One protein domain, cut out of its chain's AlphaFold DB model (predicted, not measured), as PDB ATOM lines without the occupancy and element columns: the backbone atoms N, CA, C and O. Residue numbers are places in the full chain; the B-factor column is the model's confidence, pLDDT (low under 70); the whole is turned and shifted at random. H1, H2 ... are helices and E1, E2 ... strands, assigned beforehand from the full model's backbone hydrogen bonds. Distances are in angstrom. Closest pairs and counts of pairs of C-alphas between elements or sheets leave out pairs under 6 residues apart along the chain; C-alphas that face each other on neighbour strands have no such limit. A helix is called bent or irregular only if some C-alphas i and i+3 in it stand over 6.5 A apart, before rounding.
ATOM      1  N   ARG A  14      13.056 -17.070   3.630       77.75
ATOM      2  CA  ARG A  14      14.513 -17.200   3.573       77.75
ATOM      3  C   ARG A  14      15.025 -17.771   4.878       77.75
ATOM      4  O   ARG A  14      14.445 -17.547   5.938       77.75
ATOM      5  N   VAL A  15      16.123 -18.507   4.760       76.75
ATOM      6  CA  VAL A  15      16.912 -18.960   5.903       76.75
ATOM      7  C   VAL A  15      17.319 -17.747   6.723       76.75
ATOM      8  O   VAL A  15      17.964 -16.848   6.190       76.75
ATOM      9  N   ASP A  16      16.903 -17.736   7.988       76.44
ATOM     10  CA  ASP A  16      17.249 -16.692   8.950       76.44
ATOM     11  C   ASP A  16      18.357 -17.209   9.876       76.44
ATOM     12  O   ASP A  16      19.479 -16.707   9.864       76.44
ATOM     13  N   GLU A  17      18.083 -18.306  10.586       76.25
ATOM     14  CA  GLU A  17      18.989 -18.890  11.576       76.25
ATOM     15  C   GLU A  17      18.949 -20.427  11.543       76.25
ATOM     16  O   GLU A  17      17.930 -21.044  11.223       76.25
ATOM     17  N   ARG A  18      20.072 -21.066  11.893       80.56
ATOM     18  CA  ARG A  18      20.106 -22.496  12.225       80.56
ATOM     19  C   ARG A  18      19.889 -22.654  13.727       80.56
ATOM     20  O   ARG A  18      20.788 -22.346  14.500       80.56
ATOM     21  N   LEU A  19      18.731 -23.171  14.118       82.06
ATOM     22  CA  LEU A  19      18.408 -23.494  15.501       82.06
ATOM     23  C   LEU A  19      18.729 -24.976  15.768       82.06
ATOM     24  O   LEU A  19      18.138 -25.856  15.130       82.06
ATOM     25  N   PRO A  20      19.656 -25.305  16.682       86.69
ATOM     26  CA  PRO A  20      19.885 -26.683  17.106       86.69
ATOM     27  C   PRO A  20      18.593 -27.357  17.588       86.69
ATOM     28  O   PRO A  20      17.744 -26.723  18.215       86.69
ATOM     29  N   LEU A  21      18.451 -28.662  17.337       87.50
ATOM     30  CA  LEU A  21      17.241 -29.402  17.724       87.50
ATOM     31  C   LEU A  21      16.969 -29.322  19.237       87.50
ATOM     32  O   LEU A  21      15.821 -29.182  19.649       87.50
ATOM     33  N   ASP A  22      18.020 -29.359  20.055       89.38
ATOM     34  CA  ASP A  22      17.903 -29.249  21.513       89.38
ATOM     35  C   ASP A  22      17.444 -27.862  21.968       89.38
ATOM     36  O   ASP A  22      16.731 -27.740  22.963       89.38
ATOM     37  N   ASP A  23      17.785 -26.813  21.223       89.75
ATOM     38  CA  ASP A  23      17.322 -25.458  21.522       89.75
ATOM     39  C   ASP A  23      15.837 -25.320  21.209       89.75
ATOM     40  O   ASP A  23      15.087 -24.782  22.026       89.75
ATOM     41  N   LEU A  24      15.389 -25.906  20.094       90.31
ATOM     42  CA  LEU A  24      13.966 -25.994  19.788       90.31
ATOM     43  C   LEU A  24      13.216 -26.812  20.849       90.31
ATOM     44  O   LEU A  24      12.183 -26.369  21.337       90.31
ATOM     45  N   ARG A  25      13.746 -27.964  21.283       92.81
ATOM     46  CA  ARG A  25      13.139 -28.750  22.376       92.81
ATOM     47  C   ARG A  25      12.993 -27.929  23.658       92.81
ATOM     48  O   ARG A  25      11.941 -27.976  24.295       92.81
ATOM     49  N   ARG A  26      14.021 -27.158  24.031       92.19
ATOM     50  CA  ARG A  26      13.975 -26.266  25.202       92.19
ATOM     51  C   ARG A  26      12.910 -25.178  25.069       92.19
ATOM     52  O   ARG A  26      12.210 -24.912  26.041       92.19
ATOM     53  N   ALA A  27      12.749 -24.589  23.885       91.06
ATOM     54  CA  ALA A  27      11.677 -23.625  23.636       91.06
ATOM     55  C   ALA A  27      10.280 -24.258  23.813       91.06
ATOM     56  O   ALA A  27       9.414 -23.674  24.460       91.06
ATOM     57  N   LEU A  28      10.101 -25.494  23.334       93.81
ATOM     58  CA  LEU A  28       8.833 -26.236  23.358       93.81
ATOM     59  C   LEU A  28       8.507 -26.918  24.704       93.81
ATOM     60  O   LEU A  28       7.564 -27.701  24.782       93.81
ATOM     61  N   THR A  29       9.283 -26.677  25.765       93.25
ATOM     62  CA  THR A  29       9.122 -27.341  27.082       93.25
ATOM     63  C   THR A  29       8.906 -26.360  28.233       93.25
ATOM     64  O   THR A  29       9.058 -26.713  29.401       93.25
ATOM     65  N   SER A  30       8.513 -25.122  27.923       84.69
ATOM     66  CA  SER A  30       8.395 -24.029  28.897       84.69
ATOM     67  C   SER A  30       7.262 -24.187  29.934       84.69
ATOM     68  O   SER A  30       7.209 -23.419  30.896       84.69
ATOM     69  N   GLY A  31       6.390 -25.195  29.793       88.44
ATOM     70  CA  GLY A  31       5.261 -25.472  30.689       88.44
ATOM     71  C   GLY A  31       5.304 -26.840  31.388       88.44
ATOM     72  O   GLY A  31       6.106 -27.723  31.077       88.44
ATOM     73  N   GLU A  32       4.398 -27.047  32.348       90.69
ATOM     74  CA  GLU A  32       4.219 -28.358  32.995       90.69
ATOM     75  C   GLU A  32       3.727 -29.406  31.987       90.69
ATOM     76  O   GLU A  32       4.220 -30.539  31.976       90.69
ATOM     77  N   ARG A  33       2.808 -28.984  31.111       95.75
ATOM     78  CA  ARG A  33       2.202 -29.787  30.057       95.75
ATOM     79  C   ARG A  33       1.987 -28.950  28.798       95.75
ATOM     80  O   ARG A  33       1.208 -28.001  28.829       95.75
ATOM     81  N   VAL A  34       2.652 -29.329  27.714       98.25
ATOM     82  CA  VAL A  34       2.751 -28.549  26.481       98.25
ATOM     83  C   VAL A  34       2.155 -29.322  25.306       98.25
ATOM     84  O   VAL A  34       2.520 -30.474  25.077       98.25
ATOM     85  N   ALA A  35       1.243 -28.711  24.557       98.44
ATOM     86  CA  ALA A  35       0.745 -29.226  23.288       98.44
ATOM     87  C   ALA A  35       1.320 -28.407  22.127       98.44
ATOM     88  O   ALA A  35       1.199 -27.180  22.090       98.44
ATOM     89  N   VAL A  36       1.925 -29.100  21.171       98.50
ATOM     90  CA  VAL A  36       2.639 -28.522  20.035       98.50
ATOM     91  C   VAL A  36       1.987 -29.007  18.748       98.50
ATOM     92  O   VAL A  36       1.873 -30.212  18.541       98.50
ATOM     93  N   ALA A  37       1.596 -28.091  17.866       98.50
ATOM     94  CA  ALA A  37       1.186 -28.437  16.509       98.50
ATOM     95  C   ALA A  37       2.383 -28.368  15.554       98.50
ATOM     96  O   ALA A  37       3.086 -27.358  15.507       98.50
ATOM     97  N   LEU A  38       2.587 -29.427  14.772       98.00
ATOM     98  CA  LEU A  38       3.488 -29.449  13.621       98.00
ATOM     99  C   LEU A  38       2.640 -29.522  12.352       98.00
ATOM    100  O   LEU A  38       2.257 -30.609  11.913       98.00
ATOM    101  N   ASP A  39       2.358 -28.361  11.770       97.81
ATOM    102  CA  ASP A  39       1.586 -28.234  10.534       97.81
ATOM    103  C   ASP A  39       2.521 -27.975   9.346       97.81
ATOM    104  O   ASP A  39       3.714 -27.719   9.495       97.81
ATOM    105  N   GLY A  40       2.007 -28.106   8.136       95.94
ATOM    106  CA  GLY A  40       2.793 -28.138   6.913       95.94
ATOM    107  C   GLY A  40       2.062 -28.936   5.854       95.94
ATOM    108  O   GLY A  40       1.270 -29.830   6.161       95.94
ATOM    109  N   ARG A  41       2.392 -28.688   4.592       95.31
ATOM    110  CA  ARG A  41       1.853 -29.467   3.473       95.31
ATOM    111  C   ARG A  41       2.181 -30.952   3.566       95.31
ATOM    112  O   ARG A  41       3.104 -31.379   4.276       95.31
ATOM    113  N   SER A  42       1.435 -31.763   2.834       92.75
ATOM    114  CA  SER A  42       1.773 -33.163   2.589       92.75
ATOM    115  C   SER A  42       3.197 -33.284   2.070       92.75
ATOM    116  O   SER A  42       3.724 -32.379   1.427       92.75
ATOM    117  N   ALA A  43       3.870 -34.363   2.466       91.56
ATOM    118  CA  ALA A  43       5.287 -34.579   2.196       91.56
ATOM    119  C   ALA A  43       6.248 -33.436   2.605       91.56
ATOM    120  O   ALA A  43       7.409 -33.442   2.193       91.56
ATOM    121  N   ALA A  44       5.845 -32.495   3.468       91.88
ATOM    122  CA  ALA A  44       6.743 -31.441   3.948       91.88
ATOM    123  C   ALA A  44       7.810 -31.935   4.948       91.88
ATOM    124  O   ALA A  44       8.749 -31.211   5.246       91.88
ATOM    125  N   GLY A  45       7.709 -33.167   5.460       92.25
ATOM    126  CA  GLY A  45       8.666 -33.715   6.438       92.25
ATOM    127  C   GLY A  45       8.269 -33.516   7.907       92.25
ATOM    128  O   GLY A  45       9.108 -33.685   8.790       92.25
ATOM    129  N   LYS A  46       6.995 -33.200   8.180       95.50
ATOM    130  CA  LYS A  46       6.434 -33.056   9.537       95.50
ATOM    131  C   LYS A  46       6.678 -34.284  10.409       95.50
ATOM    132  O   LYS A  46       7.269 -34.151  11.472       95.50
ATOM    133  N   SER A  47       6.318 -35.475   9.928       94.62
ATOM    134  CA  SER A  47       6.491 -36.726  10.676       94.62
ATOM    135  C   SER A  47       7.964 -37.006  10.996       94.62
ATOM    136  O   SER A  47       8.287 -37.449  12.095       94.62
ATOM    137  N   THR A  48       8.884 -36.676  10.079       93.06
ATOM    138  CA  THR A  48      10.331 -36.773  10.325       93.06
ATOM    139  C   THR A  48      10.782 -35.802  11.416       93.06
ATOM    140  O   THR A  48      11.529 -36.192  12.309       93.06
ATOM    141  N   LEU A  49      10.320 -34.548  11.379       93.44
ATOM    142  CA  LEU A  49      10.610 -33.566  12.424       93.44
ATOM    143  C   LEU A  49      10.021 -33.985  13.780       93.44
ATOM    144  O   LEU A  49      10.716 -33.902  14.787       93.44
ATOM    145  N   ALA A  50       8.779 -34.474  13.804       95.88
ATOM    146  CA  ALA A  50       8.107 -34.964  15.004       95.88
ATOM    147  C   ALA A  50       8.896 -36.107  15.658       95.88
ATOM    148  O   ALA A  50       9.179 -36.064  16.855       95.88
ATOM    149  N   ALA A  51       9.320 -37.088  14.851       94.50
ATOM    150  CA  ALA A  51      10.134 -38.208  15.307       94.50
ATOM    151  C   ALA A  51      11.479 -37.737  15.877       94.50
ATOM    152  O   ALA A  51      11.854 -38.141  16.975       94.50
ATOM    153  N   ARG A  52      12.171 -36.824  15.180       93.06
ATOM    154  CA  ARG A  52      13.425 -36.231  15.670       93.06
ATOM    155  C   ARG A  52      13.215 -35.488  16.984       93.06
ATOM    156  O   ARG A  52      14.004 -35.658  17.900       93.06
ATOM    157  N   LEU A  53      12.160 -34.687  17.121       93.25
ATOM    158  CA  LEU A  53      11.875 -33.957  18.359       93.25
ATOM    159  C   LEU A  53      11.666 -34.898  19.553       93.25
ATOM    160  O   LEU A  53      12.255 -34.658  20.604       93.25
ATOM    161  N   ALA A  54      10.912 -35.984  19.370       95.88
ATOM    162  CA  ALA A  54      10.618 -36.957  20.423       95.88
ATOM    163  C   ALA A  54      11.758 -37.959  20.701       95.88
ATOM    164  O   ALA A  54      11.746 -38.643  21.724       95.88
ATOM    165  N   GLU A  55      12.754 -38.067  19.817       94.81
ATOM    166  CA  GLU A  55      13.849 -39.026  19.963       94.81
ATOM    167  C   GLU A  55      14.607 -38.848  21.294       94.81
ATOM    168  O   GLU A  55      15.130 -37.776  21.612       94.81
ATOM    169  N   GLY A  56      14.662 -39.922  22.087       95.00
ATOM    170  CA  GLY A  56      15.306 -39.934  23.403       95.00
ATOM    171  C   GLY A  56      14.536 -39.211  24.515       95.00
ATOM    172  O   GLY A  56      15.043 -39.148  25.633       95.00
ATOM    173  N   GLN A  57      13.331 -38.693  24.248       95.38
ATOM    174  CA  GLN A  57      12.513 -37.979  25.230       95.38
ATOM    175  C   GLN A  57      11.373 -38.872  25.741       95.38
ATOM    176  O   GLN A  57      10.386 -39.106  25.046       95.38
ATOM    177  N   SER A  58      11.488 -39.389  26.967       94.94
ATOM    178  CA  SER A  58      10.492 -40.327  27.515       94.94
ATOM    179  C   SER A  58       9.162 -39.676  27.910       94.94
ATOM    180  O   SER A  58       8.184 -40.379  28.142       94.94
ATOM    181  N   ASP A  59       9.130 -38.350  28.032       96.31
ATOM    182  CA  ASP A  59       7.948 -37.553  28.365       96.31
ATOM    183  C   ASP A  59       7.343 -36.841  27.142       96.31
ATOM    184  O   ASP A  59       6.474 -35.982  27.304       96.31
ATOM    185  N   TRP A  60       7.755 -37.203  25.923       98.12
ATOM    186  CA  TRP A  60       7.164 -36.710  24.678       98.12
ATOM    187  C   TRP A  60       6.294 -37.788  24.032       98.12
ATOM    188  O   TRP A  60       6.630 -38.971  24.033       98.12
ATOM    189  N   CYS A  61       5.173 -37.379  23.450       98.31
ATOM    190  CA  CYS A  61       4.271 -38.253  22.710       98.31
ATOM    191  C   CYS A  61       3.871 -37.587  21.392       98.31
ATOM    192  O   CYS A  61       3.557 -36.399  21.378       98.31
ATOM    193  N   VAL A  62       3.886 -38.345  20.294       98.62
ATOM    194  CA  VAL A  62       3.470 -37.875  18.966       98.62
ATOM    195  C   VAL A  62       2.120 -38.497  18.616       98.62
ATOM    196  O   VAL A  62       1.951 -39.710  18.722       98.62
ATOM    197  N   VAL A  63       1.176 -37.669  18.177       98.50
ATOM    198  CA  VAL A  63      -0.121 -38.077  17.630       98.50
ATOM    199  C   VAL A  63      -0.214 -37.607  16.183       98.50
ATOM    200  O   VAL A  63      -0.069 -36.420  15.892       98.50
ATOM    201  N   HIS A  64      -0.481 -38.546  15.281       97.81
ATOM    202  CA  HIS A  64      -0.668 -38.287  13.857       97.81
ATOM    203  C   HIS A  64      -2.131 -37.920  13.587       97.81
ATOM    204  O   HIS A  64      -3.035 -38.659  13.983       97.81
ATOM    205  N   THR A  65      -2.401 -36.808  12.899       97.06
ATOM    206  CA  THR A  65      -3.792 -36.436  12.573       97.06
ATOM    207  C   THR A  65      -4.466 -37.473  11.682       97.06
ATOM    208  O   THR A  65      -5.663 -37.681  11.824       97.06
ATOM    209  N   ASP A  66      -3.699 -38.172  10.838       94.69
ATOM    210  CA  ASP A  66      -4.176 -39.251   9.961       94.69
ATOM    211  C   ASP A  66      -4.816 -40.408  10.741       94.69
ATOM    212  O   ASP A  66      -5.701 -41.099  10.235       94.69
ATOM    213  N   VAL A 119       5.006 -33.394  26.935       98.44
ATOM    214  CA  VAL A 119       4.888 -32.772  25.613       98.44
ATOM    215  C   VAL A 119       4.061 -33.666  24.701       98.44
ATOM    216  O   VAL A 119       4.395 -34.830  24.487       98.44
ATOM    217  N   LEU A 120       2.978 -33.121  24.155       98.69
ATOM    218  CA  LEU A 120       2.176 -33.756  23.118       98.69
ATOM    219  C   LEU A 120       2.405 -33.022  21.801       98.69
ATOM    220  O   LEU A 120       2.024 -31.864  21.655       98.69
ATOM    221  N   VAL A 121       3.000 -33.707  20.838       98.69
ATOM    222  CA  VAL A 121       3.169 -33.222  19.473       98.69
ATOM    223  C   VAL A 121       2.026 -33.769  18.629       98.69
ATOM    224  O   VAL A 121       1.911 -34.979  18.463       98.69
ATOM    225  N   VAL A 122       1.188 -32.896  18.082       98.62
ATOM    226  CA  VAL A 122       0.186 -33.262  17.078       98.62
ATOM    227  C   VAL A 122       0.726 -32.866  15.715       98.62
ATOM    228  O   VAL A 122       0.972 -31.687  15.467       98.62
ATOM    229  N   GLU A 123       0.929 -33.840  14.837       98.00
ATOM    230  CA  GLU A 123       1.525 -33.609  13.523       98.00
ATOM    231  C   GLU A 123       0.571 -34.010  12.401       98.00
ATOM    232  O   GLU A 123      -0.093 -35.048  12.473       98.00
ATOM    233  N   GLY A 124       0.496 -33.162  11.378       97.19
ATOM    234  CA  GLY A 124      -0.358 -33.400  10.224       97.19
ATOM    235  C   GLY A 124      -0.904 -32.121   9.607       97.19
ATOM    236  O   GLY A 124      -0.833 -31.048  10.213       97.19
ATOM    237  N   VAL A 125      -1.418 -32.234   8.378       97.06
ATOM    238  CA  VAL A 125      -2.056 -31.106   7.680       97.06
ATOM    239  C   VAL A 125      -3.292 -30.694   8.474       97.06
ATOM    240  O   VAL A 125      -4.171 -31.517   8.713       97.06
ATOM    241  N   GLY A 126      -3.363 -29.434   8.899       96.81
ATOM    242  CA  GLY A 126      -4.479 -28.938   9.707       96.81
ATOM    243  C   GLY A 126      -4.352 -29.221  11.204       96.81
ATOM    244  O   GLY A 126      -5.311 -29.006  11.945       96.81
ATOM    245  N   SER A 127      -3.188 -29.657  11.687       97.75
ATOM    246  CA  SER A 127      -2.901 -29.707  13.131       97.75
ATOM    247  C   SER A 127      -2.896 -28.316  13.787       97.75
ATOM    248  O   SER A 127      -3.069 -28.220  15.000       97.75
ATOM    249  N   ALA A 128      -2.784 -27.238  12.999       97.56
ATOM    250  CA  ALA A 128      -2.861 -25.844  13.437       97.56
ATOM    251  C   ALA A 128      -4.111 -25.100  12.909       97.56
ATOM    252  O   ALA A 128      -4.086 -23.884  12.662       97.56
ATOM    253  N   GLN A 129      -5.230 -25.818  12.766       96.31
ATOM    254  CA  GLN A 129      -6.547 -25.213  12.533       96.31
ATOM    255  C   GLN A 129      -6.892 -24.165  13.592       96.31
ATOM    256  O   GLN A 129      -6.603 -24.339  14.779       96.31
ATOM    257  N   ARG A 130      -7.590 -23.095  13.191       96.94
ATOM    258  CA  ARG A 130      -8.020 -22.017  14.101       96.94
ATOM    259  C   ARG A 130      -8.802 -22.534  15.316       96.94
ATOM    260  O   ARG A 130      -8.635 -22.011  16.415       96.94
ATOM    261  N   SER A 131      -9.615 -23.576  15.142       97.12
ATOM    262  CA  SER A 131     -10.406 -24.207  16.211       97.12
ATOM    263  C   SER A 131      -9.559 -24.915  17.280       97.12
ATOM    264  O   SER A 131     -10.015 -25.076  18.412       97.12
ATOM    265  N   LEU A 132      -8.322 -25.304  16.949       98.12
ATOM    266  CA  LEU A 132      -7.394 -25.987  17.850       98.12
ATOM    267  C   LEU A 132      -6.547 -25.013  18.677       98.12
ATOM    268  O   LEU A 132      -5.998 -25.420  19.694       98.12
ATOM    269  N   MET A 133      -6.470 -23.732  18.298       97.50
ATOM    270  CA  MET A 133      -5.601 -22.740  18.954       97.50
ATOM    271  C   MET A 133      -5.784 -22.643  20.478       97.50
ATOM    272  O   MET A 133      -4.775 -22.576  21.171       97.50
ATOM    273  N   PRO A 134      -7.007 -22.711  21.050       97.62
ATOM    274  CA  PRO A 134      -7.179 -22.693  22.508       97.62
ATOM    275  C   PRO A 134      -6.559 -23.892  23.243       97.62
ATOM    276  O   PRO A 134      -6.488 -23.893  24.469       97.62
ATOM    277  N   TRP A 135      -6.164 -24.932  22.510       98.06
ATOM    278  CA  TRP A 135      -5.635 -26.187  23.034       98.06
ATOM    279  C   TRP A 135      -4.143 -26.366  22.771       98.06
ATOM    280  O   TRP A 135      -3.597 -27.385  23.194       98.06
ATOM    281  N   LEU A 136      -3.488 -25.419  22.099       98.06
ATOM    282  CA  LEU A 136      -2.091 -25.492  21.673       98.06
ATOM    283  C   LEU A 136      -1.278 -24.390  22.358       98.06
ATOM    284  O   LEU A 136      -1.762 -23.276  22.516       98.06
ATOM    285  N   ASP A 137      -0.048 -24.711  22.752       97.81
ATOM    286  CA  ASP A 137       0.897 -23.727  23.297       97.81
ATOM    287  C   ASP A 137       1.850 -23.220  22.215       97.81
ATOM    288  O   ASP A 137       2.184 -22.040  22.191       97.81
ATOM    289  N   HIS A 138       2.256 -24.106  21.300       97.38
ATOM    290  CA  HIS A 138       3.167 -23.778  20.208       97.38
ATOM    291  C   HIS A 138       2.636 -24.300  18.877       97.38
ATOM    292  O   HIS A 138       2.061 -25.388  18.788       97.38
ATOM    293  N   VAL A 139       2.892 -23.532  17.823       97.44
ATOM    294  CA  VAL A 139       2.594 -23.904  16.439       97.44
ATOM    295  C   VAL A 139       3.868 -23.759  15.629       97.44
ATOM    296  O   VAL A 139       4.470 -22.685  15.594       97.44
ATOM    297  N   LEU A 140       4.265 -24.831  14.953       96.50
ATOM    298  CA  LEU A 140       5.354 -24.806  13.991       96.50
ATOM    299  C   LEU A 140       4.804 -25.099  12.603       96.50
ATOM    300  O   LEU A 140       3.995 -26.008  12.416       96.50
ATOM    301  N   TRP A 141       5.296 -24.345  11.628       96.19
ATOM    302  CA  TRP A 141       5.025 -24.576  10.220       96.19
ATOM    303  C   TRP A 141       6.249 -25.192   9.549       96.19
ATOM    304  O   TRP A 141       7.308 -24.571   9.465       96.19
ATOM    305  N   VAL A 142       6.114 -26.415   9.046       95.00
ATOM    306  CA  VAL A 142       7.147 -27.082   8.257       95.00
ATOM    307  C   VAL A 142       6.993 -26.664   6.801       95.00
ATOM    308  O   VAL A 142       6.111 -27.131   6.076       95.00
ATOM    309  N   HIS A 143       7.876 -25.774   6.366       93.25
ATOM    310  CA  HIS A 143       7.875 -25.241   5.016       93.25
ATOM    311  C   HIS A 143       8.765 -26.083   4.098       93.25
ATOM    312  O   HIS A 143       9.956 -26.257   4.344       93.25
ATOM    313  N   THR A 144       8.192 -26.584   3.008       90.88
ATOM    314  CA  THR A 144       8.912 -27.265   1.924       90.88
ATOM    315  C   THR A 144       8.494 -26.620   0.605       90.88
ATOM    316  O   THR A 144       7.286 -26.471   0.388       90.88
ATOM    317  N   PRO A 145       9.438 -26.249  -0.281       88.50
ATOM    318  CA  PRO A 145       9.115 -25.741  -1.609       88.50
ATOM    319  C   PRO A 145       8.168 -26.679  -2.362       88.50
ATOM    320  O   PRO A 145       8.306 -27.902  -2.288       88.50
ATOM    321  N   ASN A 146       7.217 -26.114  -3.111       89.19
ATOM    322  CA  ASN A 146       6.183 -26.888  -3.806       89.19
ATOM    323  C   ASN A 146       6.768 -27.979  -4.717       89.19
ATOM    324  O   ASN A 146       6.283 -29.103  -4.713       89.19
ATOM    325  N   GLU A 147       7.847 -27.677  -5.439       89.69
ATOM    326  CA  GLU A 147       8.531 -28.652  -6.297       89.69
ATOM    327  C   GLU A 147       8.991 -29.898  -5.524       89.69
ATOM    328  O   GLU A 147       8.794 -31.019  -5.985       89.69
ATOM    329  N   ALA A 148       9.521 -29.720  -4.310       90.62
ATOM    330  CA  ALA A 148       9.989 -30.814  -3.471       90.62
ATOM    331  C   ALA A 148       8.821 -31.602  -2.857       90.62
ATOM    332  O   ALA A 148       8.923 -32.820  -2.710       90.62
ATOM    333  N   VAL A 149       7.704 -30.935  -2.533       92.12
ATOM    334  CA  VAL A 149       6.455 -31.610  -2.134       92.12
ATOM    335  C   VAL A 149       5.953 -32.504  -3.269       92.12
ATOM    336  O   VAL A 149       5.752 -33.697  -3.058       92.12
ATOM    337  N   LEU A 150       5.806 -31.958  -4.480       92.88
ATOM    338  CA  LEU A 150       5.274 -32.694  -5.630       92.88
ATOM    339  C   LEU A 150       6.191 -33.840  -6.074       92.88
ATOM    340  O   LEU A 150       5.698 -34.899  -6.448       92.88
ATOM    341  N   ASP A 151       7.511 -33.668  -5.992       93.00
ATOM    342  CA  ASP A 151       8.484 -34.736  -6.245       93.00
ATOM    343  C   ASP A 151       8.346 -35.890  -5.231       93.00
ATOM    344  O   ASP A 151       8.302 -37.066  -5.604       93.00
ATOM    345  N   ARG A 152       8.204 -35.573  -3.935       93.00
ATOM    346  CA  ARG A 152       7.970 -36.582  -2.886       93.00
ATOM    347  C   ARG A 152       6.628 -37.299  -3.065       93.00
ATOM    348  O   ARG A 152       6.595 -38.521  -2.949       93.00
ATOM    349  N   GLU A 153       5.558 -36.583  -3.392       93.44
ATOM    350  CA  GLU A 153       4.250 -37.184  -3.692       93.44
ATOM    351  C   GLU A 153       4.295 -38.042  -4.965       93.44
ATOM    352  O   GLU A 153       3.772 -39.155  -4.990       93.44
ATOM    353  N   GLY A 154       5.015 -37.597  -5.998       94.25
ATOM    354  CA  GLY A 154       5.255 -38.374  -7.213       94.25
ATOM    355  C   GLY A 154       5.939 -39.715  -6.937       94.25
ATOM    356  O   GLY A 154       5.544 -40.729  -7.515       94.25
ATOM    357  N   ARG A 155       6.907 -39.753  -6.009       94.19
ATOM    358  CA  ARG A 155       7.524 -41.011  -5.551       94.19
ATOM    359  C   ARG A 155       6.522 -41.944  -4.866       94.19
ATOM    360  O   ARG A 155       6.504 -43.120  -5.209       94.19
ATOM    361  N   ARG A 156       5.655 -41.418  -3.991       92.38
ATOM    362  CA  ARG A 156       4.592 -42.196  -3.311       92.38
ATOM    363  C   ARG A 156       3.556 -42.769  -4.282       92.38
ATOM    364  O   ARG A 156       2.937 -43.792  -4.017       92.38
ATOM    365  N   ILE A 157       3.330 -42.095  -5.408       94.62
ATOM    366  CA  ILE A 157       2.480 -42.625  -6.480       94.62
ATOM    367  C   ILE A 157       3.217 -43.736  -7.230       94.62
ATOM    368  O   ILE A 157       2.640 -44.783  -7.518       94.62
ATOM    369  N   ALA A 158       4.494 -43.515  -7.550       94.88
ATOM    370  CA  ALA A 158       5.302 -44.467  -8.303       94.88
ATOM    371  C   ALA A 158       5.558 -45.780  -7.542       94.88
ATOM    372  O   ALA A 158       5.630 -46.832  -8.172       94.88
ATOM    373  N   ASP A 159       5.675 -45.729  -6.212       96.00
ATOM    374  CA  ASP A 159       5.847 -46.914  -5.361       96.00
ATOM    375  C   ASP A 159       4.524 -47.604  -4.969       96.00
ATOM    376  O   ASP A 159       4.540 -48.679  -4.369       96.00
ATOM    377  N   GLY A 160       3.380 -47.029  -5.357       92.62
ATOM    378  CA  GLY A 160       2.052 -47.588  -5.111       92.62
ATOM    379  C   GLY A 160       1.486 -47.317  -3.716       92.62
ATOM    380  O   GLY A 160       0.435 -47.869  -3.387       92.62
ATOM    381  N   SER A 161       2.123 -46.464  -2.905       91.00
ATOM    382  CA  SER A 161       1.605 -46.065  -1.587       91.00
ATOM    383  C   SER A 161       0.268 -45.321  -1.670       91.00
ATOM    384  O   SER A 161      -0.534 -45.380  -0.740       91.00
ATOM    385  N   VAL A 162       0.027 -44.597  -2.766       91.62
ATOM    386  CA  VAL A 162      -1.218 -43.861  -3.027       91.62
ATOM    387  C   VAL A 162      -1.517 -43.846  -4.527       91.62
ATOM    388  O   VAL A 162      -0.607 -43.858  -5.354       91.62
ATOM    389  N   THR A 163      -2.794 -43.808  -4.911       93.69
ATOM    390  CA  THR A 163      -3.159 -43.643  -6.324       93.69
ATOM    391  C   THR A 163      -2.970 -42.189  -6.763       93.69
ATOM    392  O   THR A 163      -3.113 -41.256  -5.972       93.69
ATOM    393  N   ALA A 164      -2.684 -41.972  -8.049       93.56
ATOM    394  CA  ALA A 164      -2.551 -40.620  -8.598       93.56
ATOM    395  C   ALA A 164      -3.846 -39.795  -8.471       93.56
ATOM    396  O   ALA A 164      -3.786 -38.584  -8.278       93.56
ATOM    397  N   GLU A 165      -5.005 -40.452  -8.574       93.62
ATOM    398  CA  GLU A 165      -6.322 -39.827  -8.422       93.62
ATOM    399  C   GLU A 165      -6.545 -39.337  -6.989       93.62
ATOM    400  O   GLU A 165      -6.799 -38.151  -6.790       93.62
ATOM    401  N   LEU A 166      -6.334 -40.209  -5.997       91.44
ATOM    402  CA  LEU A 166      -6.487 -39.859  -4.586       91.44
ATOM    403  C   LEU A 166      -5.479 -38.785  -4.157       91.44
ATOM    404  O   LEU A 166      -5.835 -37.856  -3.440       91.44
ATOM    405  N   SER A 167      -4.230 -38.872  -4.628       93.62
ATOM    406  CA  SER A 167      -3.218 -37.844  -4.356       93.62
ATOM    407  C   SER A 167      -3.626 -36.484  -4.938       93.62
ATOM    408  O   SER A 167      -3.515 -35.468  -4.257       93.62
ATOM    409  N   ARG A 168      -4.169 -36.442  -6.163       94.06
ATOM    410  CA  ARG A 168      -4.657 -35.194  -6.774       94.06
ATOM    411  C   ARG A 168      -5.850 -34.608  -6.023       94.06
ATOM    412  O   ARG A 168      -5.871 -33.398  -5.801       94.06
ATOM    413  N   GLU A 169      -6.827 -35.436  -5.661       93.81
ATOM    414  CA  GLU A 169      -7.993 -35.017  -4.875       93.81
ATOM    415  C   GLU A 169      -7.550 -34.406  -3.540       93.81
ATOM    416  O   GLU A 169      -7.901 -33.267  -3.228       93.81
ATOM    417  N   TRP A 170      -6.691 -35.121  -2.810       93.81
ATOM    418  CA  TRP A 170      -6.152 -34.674  -1.532       93.81
ATOM    419  C   TRP A 170      -5.362 -33.370  -1.647       93.81
ATOM    420  O   TRP A 170      -5.636 -32.429  -0.913       93.81
ATOM    421  N   LEU A 171      -4.408 -33.274  -2.579       94.75
ATOM    422  CA  LEU A 171      -3.565 -32.080  -2.711       94.75
ATOM    423  C   LEU A 171      -4.356 -30.840  -3.156       94.75
ATOM    424  O   LEU A 171      -3.974 -29.724  -2.812       94.75
ATOM    425  N   THR A 172      -5.448 -31.030  -3.900       94.06
ATOM    426  CA  THR A 172      -6.357 -29.932  -4.263       94.06
ATOM    427  C   THR A 172      -7.101 -29.433  -3.026       94.06
ATOM    428  O   THR A 172      -7.042 -28.245  -2.723       94.06
ATOM    429  N   GLY A 173      -7.722 -30.341  -2.264       95.19
ATOM    430  CA  GLY A 173      -8.413 -29.980  -1.023       95.19
ATOM    431  C   GLY A 173      -7.473 -29.406   0.040       95.19
ATOM    432  O   GLY A 173      -7.838 -28.464   0.736       95.19
ATOM    433  N   GLU A 174      -6.248 -29.930   0.140       96.06
ATOM    434  CA  GLU A 174      -5.189 -29.400   1.001       96.06
ATOM    435  C   GLU A 174      -4.899 -27.933   0.686       96.06
ATOM    436  O   GLU A 174      -4.797 -27.133   1.612       96.06
ATOM    437  N   ALA A 175      -4.735 -27.580  -0.592       95.06
ATOM    438  CA  ALA A 175      -4.413 -26.215  -0.979       95.06
ATOM    439  C   ALA A 175      -5.531 -25.244  -0.579       95.06
ATOM    440  O   ALA A 175      -5.258 -24.269   0.118       95.06
ATOM    441  N   ASP A 176      -6.783 -25.566  -0.923       94.88
ATOM    442  CA  ASP A 176      -7.952 -24.747  -0.579       94.88
ATOM    443  C   ASP A 176      -8.094 -24.572   0.941       94.88
ATOM    444  O   ASP A 176      -8.330 -23.473   1.452       94.88
ATOM    445  N   PHE A 177      -7.916 -25.663   1.687       96.38
ATOM    446  CA  PHE A 177      -7.980 -25.651   3.141       96.38
ATOM    447  C   PHE A 177      -6.866 -24.800   3.761       96.38
ATOM    448  O   PHE A 177      -7.122 -23.996   4.659       96.38
ATOM    449  N   LEU A 178      -5.631 -24.950   3.283       96.50
ATOM    450  CA  LEU A 178      -4.488 -24.196   3.784       96.50
ATOM    451  C   LEU A 178      -4.592 -22.706   3.455       96.50
ATOM    452  O   LEU A 178      -4.237 -21.894   4.306       96.50
ATOM    453  N   ASP A 179      -5.127 -22.335   2.293       95.56
ATOM    454  CA  ASP A 179      -5.397 -20.936   1.941       95.56
ATOM    455  C   ASP A 179      -6.476 -20.306   2.820       95.56
ATOM    456  O   ASP A 179      -6.398 -19.122   3.157       95.56
ATOM    457  N   ALA A 180      -7.464 -21.091   3.251       96.12
ATOM    458  CA  ALA A 180      -8.467 -20.628   4.198       96.12
ATOM    459  C   ALA A 180      -7.902 -20.518   5.626       96.12
ATOM    460  O   ALA A 180      -8.141 -19.527   6.327       96.12
ATOM    461  N   GLU A 181      -7.174 -21.531   6.101       96.88
ATOM    462  CA  GLU A 181      -6.690 -21.606   7.483       96.88
ATOM    463  C   GLU A 181      -5.427 -20.779   7.733       96.88
ATOM    464  O   GLU A 181      -5.270 -20.253   8.837       96.88
ATOM    465  N   ARG A 182      -4.538 -20.643   6.748       96.25
ATOM    466  CA  ARG A 182      -3.272 -19.885   6.792       96.25
ATOM    467  C   ARG A 182      -2.464 -20.146   8.076       96.25
ATOM    468  O   ARG A 182      -2.144 -19.205   8.807       96.25
ATOM    469  N   PRO A 183      -2.164 -21.415   8.426       95.44
ATOM    470  CA  PRO A 183      -1.524 -21.767   9.700       95.44
ATOM    471  C   PRO A 183      -0.148 -21.120   9.901       95.44
ATOM    472  O   PRO A 183       0.226 -20.815  11.032       95.44
ATOM    473  N   TRP A 184       0.573 -20.827   8.816       94.25
ATOM    474  CA  TRP A 184       1.859 -20.129   8.859       94.25
ATOM    475  C   TRP A 184       1.785 -18.735   9.498       94.25
ATOM    476  O   TRP A 184       2.754 -18.311  10.122       94.25
ATOM    477  N   GLU A 185       0.648 -18.037   9.427       93.69
ATOM    478  CA  GLU A 185       0.483 -16.717  10.059       93.69
ATOM    479  C   GLU A 185       0.431 -16.778  11.591       93.69
ATOM    480  O   GLU A 185       0.594 -15.760  12.257       93.69
ATOM    481  N   ARG A 186       0.187 -17.968  12.149       93.38
ATOM    482  CA  ARG A 186       0.124 -18.220  13.596       93.38
ATOM    483  C   ARG A 186       1.294 -19.065  14.092       93.38
ATOM    484  O   ARG A 186       1.323 -19.424  15.265       93.38
ATOM    485  N   SER A 187       2.223 -19.415  13.206       93.00
ATOM    486  CA  SER A 187       3.391 -20.204  13.577       93.00
ATOM    487  C   SER A 187       4.413 -19.348  14.319       93.00
ATOM    488  O   SER A 187       4.743 -18.242  13.895       93.00
ATOM    489  N   GLU A 188       4.912 -19.874  15.432       91.12
ATOM    490  CA  GLU A 188       6.025 -19.283  16.176       91.12
ATOM    491  C   GLU A 188       7.357 -19.616  15.499       91.12
ATOM    492  O   GLU A 188       8.251 -18.775  15.417       91.12
ATOM    493  N   PHE A 189       7.461 -20.830  14.950       90.94
ATOM    494  CA  PHE A 189       8.627 -21.276  14.201       90.94
ATOM    495  C   PHE A 189       8.226 -21.751  12.811       90.94
ATOM    496  O   PHE A 189       7.294 -22.539  12.643       90.94
ATOM    497  N   VAL A 190       8.997 -21.330  11.816       91.94
ATOM    498  CA  VAL A 190       8.898 -21.829  10.446       91.94
ATOM    499  C   VAL A 190      10.139 -22.669  10.193       91.94
ATOM    500  O   VAL A 190      11.241 -22.135  10.137       91.94
ATOM    501  N   VAL A 191       9.976 -23.984  10.085       90.88
ATOM    502  CA  VAL A 191      11.078 -24.946   9.982       90.88
ATOM    503  C   VAL A 191      11.228 -25.414   8.541       90.88
ATOM    504  O   VAL A 191      10.251 -25.808   7.907       90.88
ATOM    505  N   SER A 192      12.452 -25.416   8.014       89.25
ATOM    506  CA  SER A 192      12.715 -25.989   6.691       89.25
ATOM    507  C   SER A 192      12.499 -27.504   6.684       89.25
ATOM    508  O   SER A 192      13.162 -28.244   7.410       89.25
ATOM    509  N   GLY A 193      11.623 -27.975   5.798       87.38
ATOM    510  CA  GLY A 193      11.450 -29.391   5.462       87.38
ATOM    511  C   GLY A 193      12.388 -29.883   4.351       87.38
ATOM    512  O   GLY A 193      12.337 -31.051   3.942       87.38
ATOM    513  N   THR A 194      13.259 -28.999   3.854       78.62
ATOM    514  CA  THR A 194      14.350 -29.304   2.922       78.62
ATOM    515  C   THR A 194      15.690 -29.018   3.591       78.62
ATOM    516  O   THR A 194      16.096 -27.869   3.754       78.62
ATOM    517  N   GLY A 195      16.369 -30.079   4.004       64.19
ATOM    518  CA  GLY A 195      17.675 -30.033   4.650       64.19
ATOM    519  C   GLY A 195      18.027 -31.445   5.093       64.19
ATOM    520  O   GLY A 195      17.332 -32.008   5.934       64.19
ATOM    521  N   GLY A 196      19.024 -32.043   4.438       49.38
ATOM    522  CA  GLY A 196      19.553 -33.357   4.804       49.38
ATOM    523  C   GLY A 196      20.268 -33.330   6.156       49.38
ATOM    524  O   GLY A 196      20.507 -32.258   6.705       49.38
ATOM    525  N   ASP A 197      20.570 -34.525   6.663       49.47
ATOM    526  CA  ASP A 197      21.208 -34.837   7.947       49.47
ATOM    527  C   ASP A 197      22.263 -33.825   8.417       49.47
ATOM    528  O   ASP A 197      23.452 -33.980   8.167       49.47
ATOM    529  N   GLU A 198      21.838 -32.824   9.184       49.53
ATOM    530  CA  GLU A 198      22.687 -32.102  10.125       49.53
ATOM    531  C   GLU A 198      21.857 -31.838  11.389       49.53
ATOM    532  O   GLU A 198      20.639 -31.641  11.361       49.53
ATOM    533  N   THR A 199      22.515 -31.882  12.539       50.31
ATOM    534  CA  THR A 199      21.998 -31.777  13.917       50.31
ATOM    535  C   THR A 199      21.267 -30.461  14.255       50.31
ATOM    536  O   THR A 199      20.972 -30.193  15.418       50.31
ATOM    537  N   SER A 200      20.931 -29.642  13.255       53.66
ATOM    538  CA  SER A 200      20.244 -28.356  13.391       53.66
ATOM    539  C   SER A 200      19.056 -28.252  12.436       53.66
ATOM    540  O   SER A 200      19.066 -28.808  11.338       53.66
ATOM    541  N   LEU A 201      18.014 -27.555  12.874       66.94
ATOM    542  CA  LEU A 201      16.871 -27.170  12.060       66.94
ATOM    543  C   LEU A 201      17.089 -25.750  11.551       66.94
ATOM    544  O   LEU A 201      17.735 -24.933  12.200       66.94
ATOM    545  N   VAL A 202      16.556 -25.447  10.374       71.81
ATOM    546  CA  VAL A 202      16.614 -24.090   9.836       71.81
ATOM    547  C   VAL A 202      15.309 -23.387  10.160       71.81
ATOM    548  O   VAL A 202      14.263 -23.814   9.664       71.81
ATOM    549  N   THR A 203      15.387 -22.320  10.952       72.94
ATOM    550  CA  THR A 203      14.277 -21.392  11.143       72.94
ATOM    551  C   THR A 203      14.279 -20.377  10.008       72.94
ATOM    552  O   THR A 203      15.319 -19.866   9.578       72.94
ATOM    553  N   LEU A 204      13.094 -20.110   9.489       70.38
ATOM    554  CA  LEU A 204      12.868 -19.257   8.342       70.38
ATOM    555  C   LEU A 204      12.146 -17.968   8.760       70.38
ATOM    556  O   LEU A 204      11.243 -17.999   9.594       70.38
ATOM    557  N   ARG A 205      12.476 -16.847   8.110       72.31
ATOM    558  CA  ARG A 205      11.675 -15.611   8.153       72.31
ATOM    559  C   ARG A 205      10.974 -15.383   6.826       72.31
ATOM    560  O   ARG A 205      11.547 -15.640   5.765       72.31
ATOM    561  N   ALA A 206       9.739 -14.889   6.894       72.31
ATOM    562  CA  ALA A 206       8.999 -14.476   5.708       72.31
ATOM    563  C   ALA A 206       9.750 -13.343   4.992       72.31
ATOM    564  O   ALA A 206      10.277 -12.432   5.636       72.31
ATOM    565  N   THR A 207       9.807 -13.396   3.664       69.81
ATOM    566  CA  THR A 207      10.312 -12.287   2.853       69.81
ATOM    567  C   THR A 207       9.202 -11.269   2.646       69.81
ATOM    568  O   THR A 207       8.126 -11.640   2.178       69.81
TER     569      THR A 207
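AT A GLANCE: This is residues 14 to 66 and 119 to 207 of the 208 residues of an uncharacterized protein of Kineosphaera limosa NBRC 100340 (UniProt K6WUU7). A strongly twisted sheet of five parallel strands curls round helix H2 on one face, while the short helix H6 packs on its opposite face. Past one edge, a two-stranded antiparallel ribbon of E1 and E7 crosses the edge strand E6 through E7; beyond the strands' last residues, H4 and H5 spread as a V and lengthen the whole. The printed part has 142 residues, with six named helices and seven named strands in the order E1 H1 E2 H2 E3 E4 H3 E5 H4 H5 H6 E6 E7, and the large sheet runs E3 E4 E2 E5 E6. The class is mixed, helices and strands; the whole is compact, with a radius of gyration of the C-alphas of 15.0 A and spans of 44 by 34 by 34 A.

HOW THE PARTS SIT: Begin at the large sheet, with E3 (residues 60 to 64), E4 (119 to 123), E2 (34 to 40), E5 (138 to 143) and E6 (189 to 192). Look for N 61 and O 119, 2.9 A apart, between E3 and E4; N 36 and O 120, 2.8 A, between E4 and E2; N 140 and O 37, 2.8 A, between E2 and E5; and N 143 and O 191, 2.8 A, between E5 and E6. These pairs are within hydrogen-bond range. H2 (46 to 54) is on this sheet, which curls round it; its closest C-alphas to E3 are those of Ala 54 and Trp 60, 5.5 A apart. E2, H2, E3 form a split strand-helix-strand unit, two parallel strands joined through a helix with another strand, E4, between them. H3 (130 to 135) only grazes the sheet with residues 132 to 135; E4, H3, E5 form a second split unit, with E2 between, and both crossovers are right-handed. H3 is irregular: C-alphas 131 and 134 are 7.2 A apart. H6 (183 to 186) is on the opposite face from H2, at a height over the sheet of 7.7 A, and only just over E5, where 3 of its 4 C-alphas fall. H4 (146 to 158) and H5 (164 to 181) are not on the sheet; with H6 they join the parallel neighbours E5 and E6 in a strand-helix-strand unit. H4 and H5 are a helical hairpin that only just touches, with 3 pairs of C-alphas within 8 A, Ile 157 and Ala 164 closest at 5.8 A, a shallow tilt of 30 degrees, opposite ways. At the E6 edge, find E7 (200 to 206), where the C-alphas of Val 191 and Thr 203 are closest at 4.9 A. E7 is antiparallel to E1 (14 to 20), with N 19 and O 201 2.8 A apart, within hydrogen-bond range. H1 (21 to 27) is close to H2 but not clearly touching, Arg 25 and Leu 53 having the closest C-alphas at 6.7 A. In H1, H2, H4 and H5 every O i to N i+4 pair is within hydrogen-bond range; H3 has 0 of 2, against 2 of 3 O i to N i+3 pairs, and H6 is too short for an O i to N i+4 pair.

IN THESE COORDINATES: Find C-alpha 14 at (14.513, -17.200, 3.573); from there E1 runs 17.4 A to C-alpha 20. E2 begins at C-alpha 34, (2.751, -28.549, 26.481), and runs 19.6 A. E5 measures 16.0 A, H4 18.2 A and H5, the longest helix, 25.2 A. E7 runs 19.4 A to C-alpha 206 at (8.999, -14.476, 5.708).

THE WHOLE: The C-alphas of Glu 32 and Ala 158, the two farthest apart, are 44.3 A apart. Residues 67 to 118 are not printed; C-alphas 66 and 119 are 19.2 A apart across this cut, which lies between E3 and E4. Of the links printed whole, none is long. Mean pLDDT of the printed part is 90.7; look for values under 70 at residues 195 to 201 and residue 207.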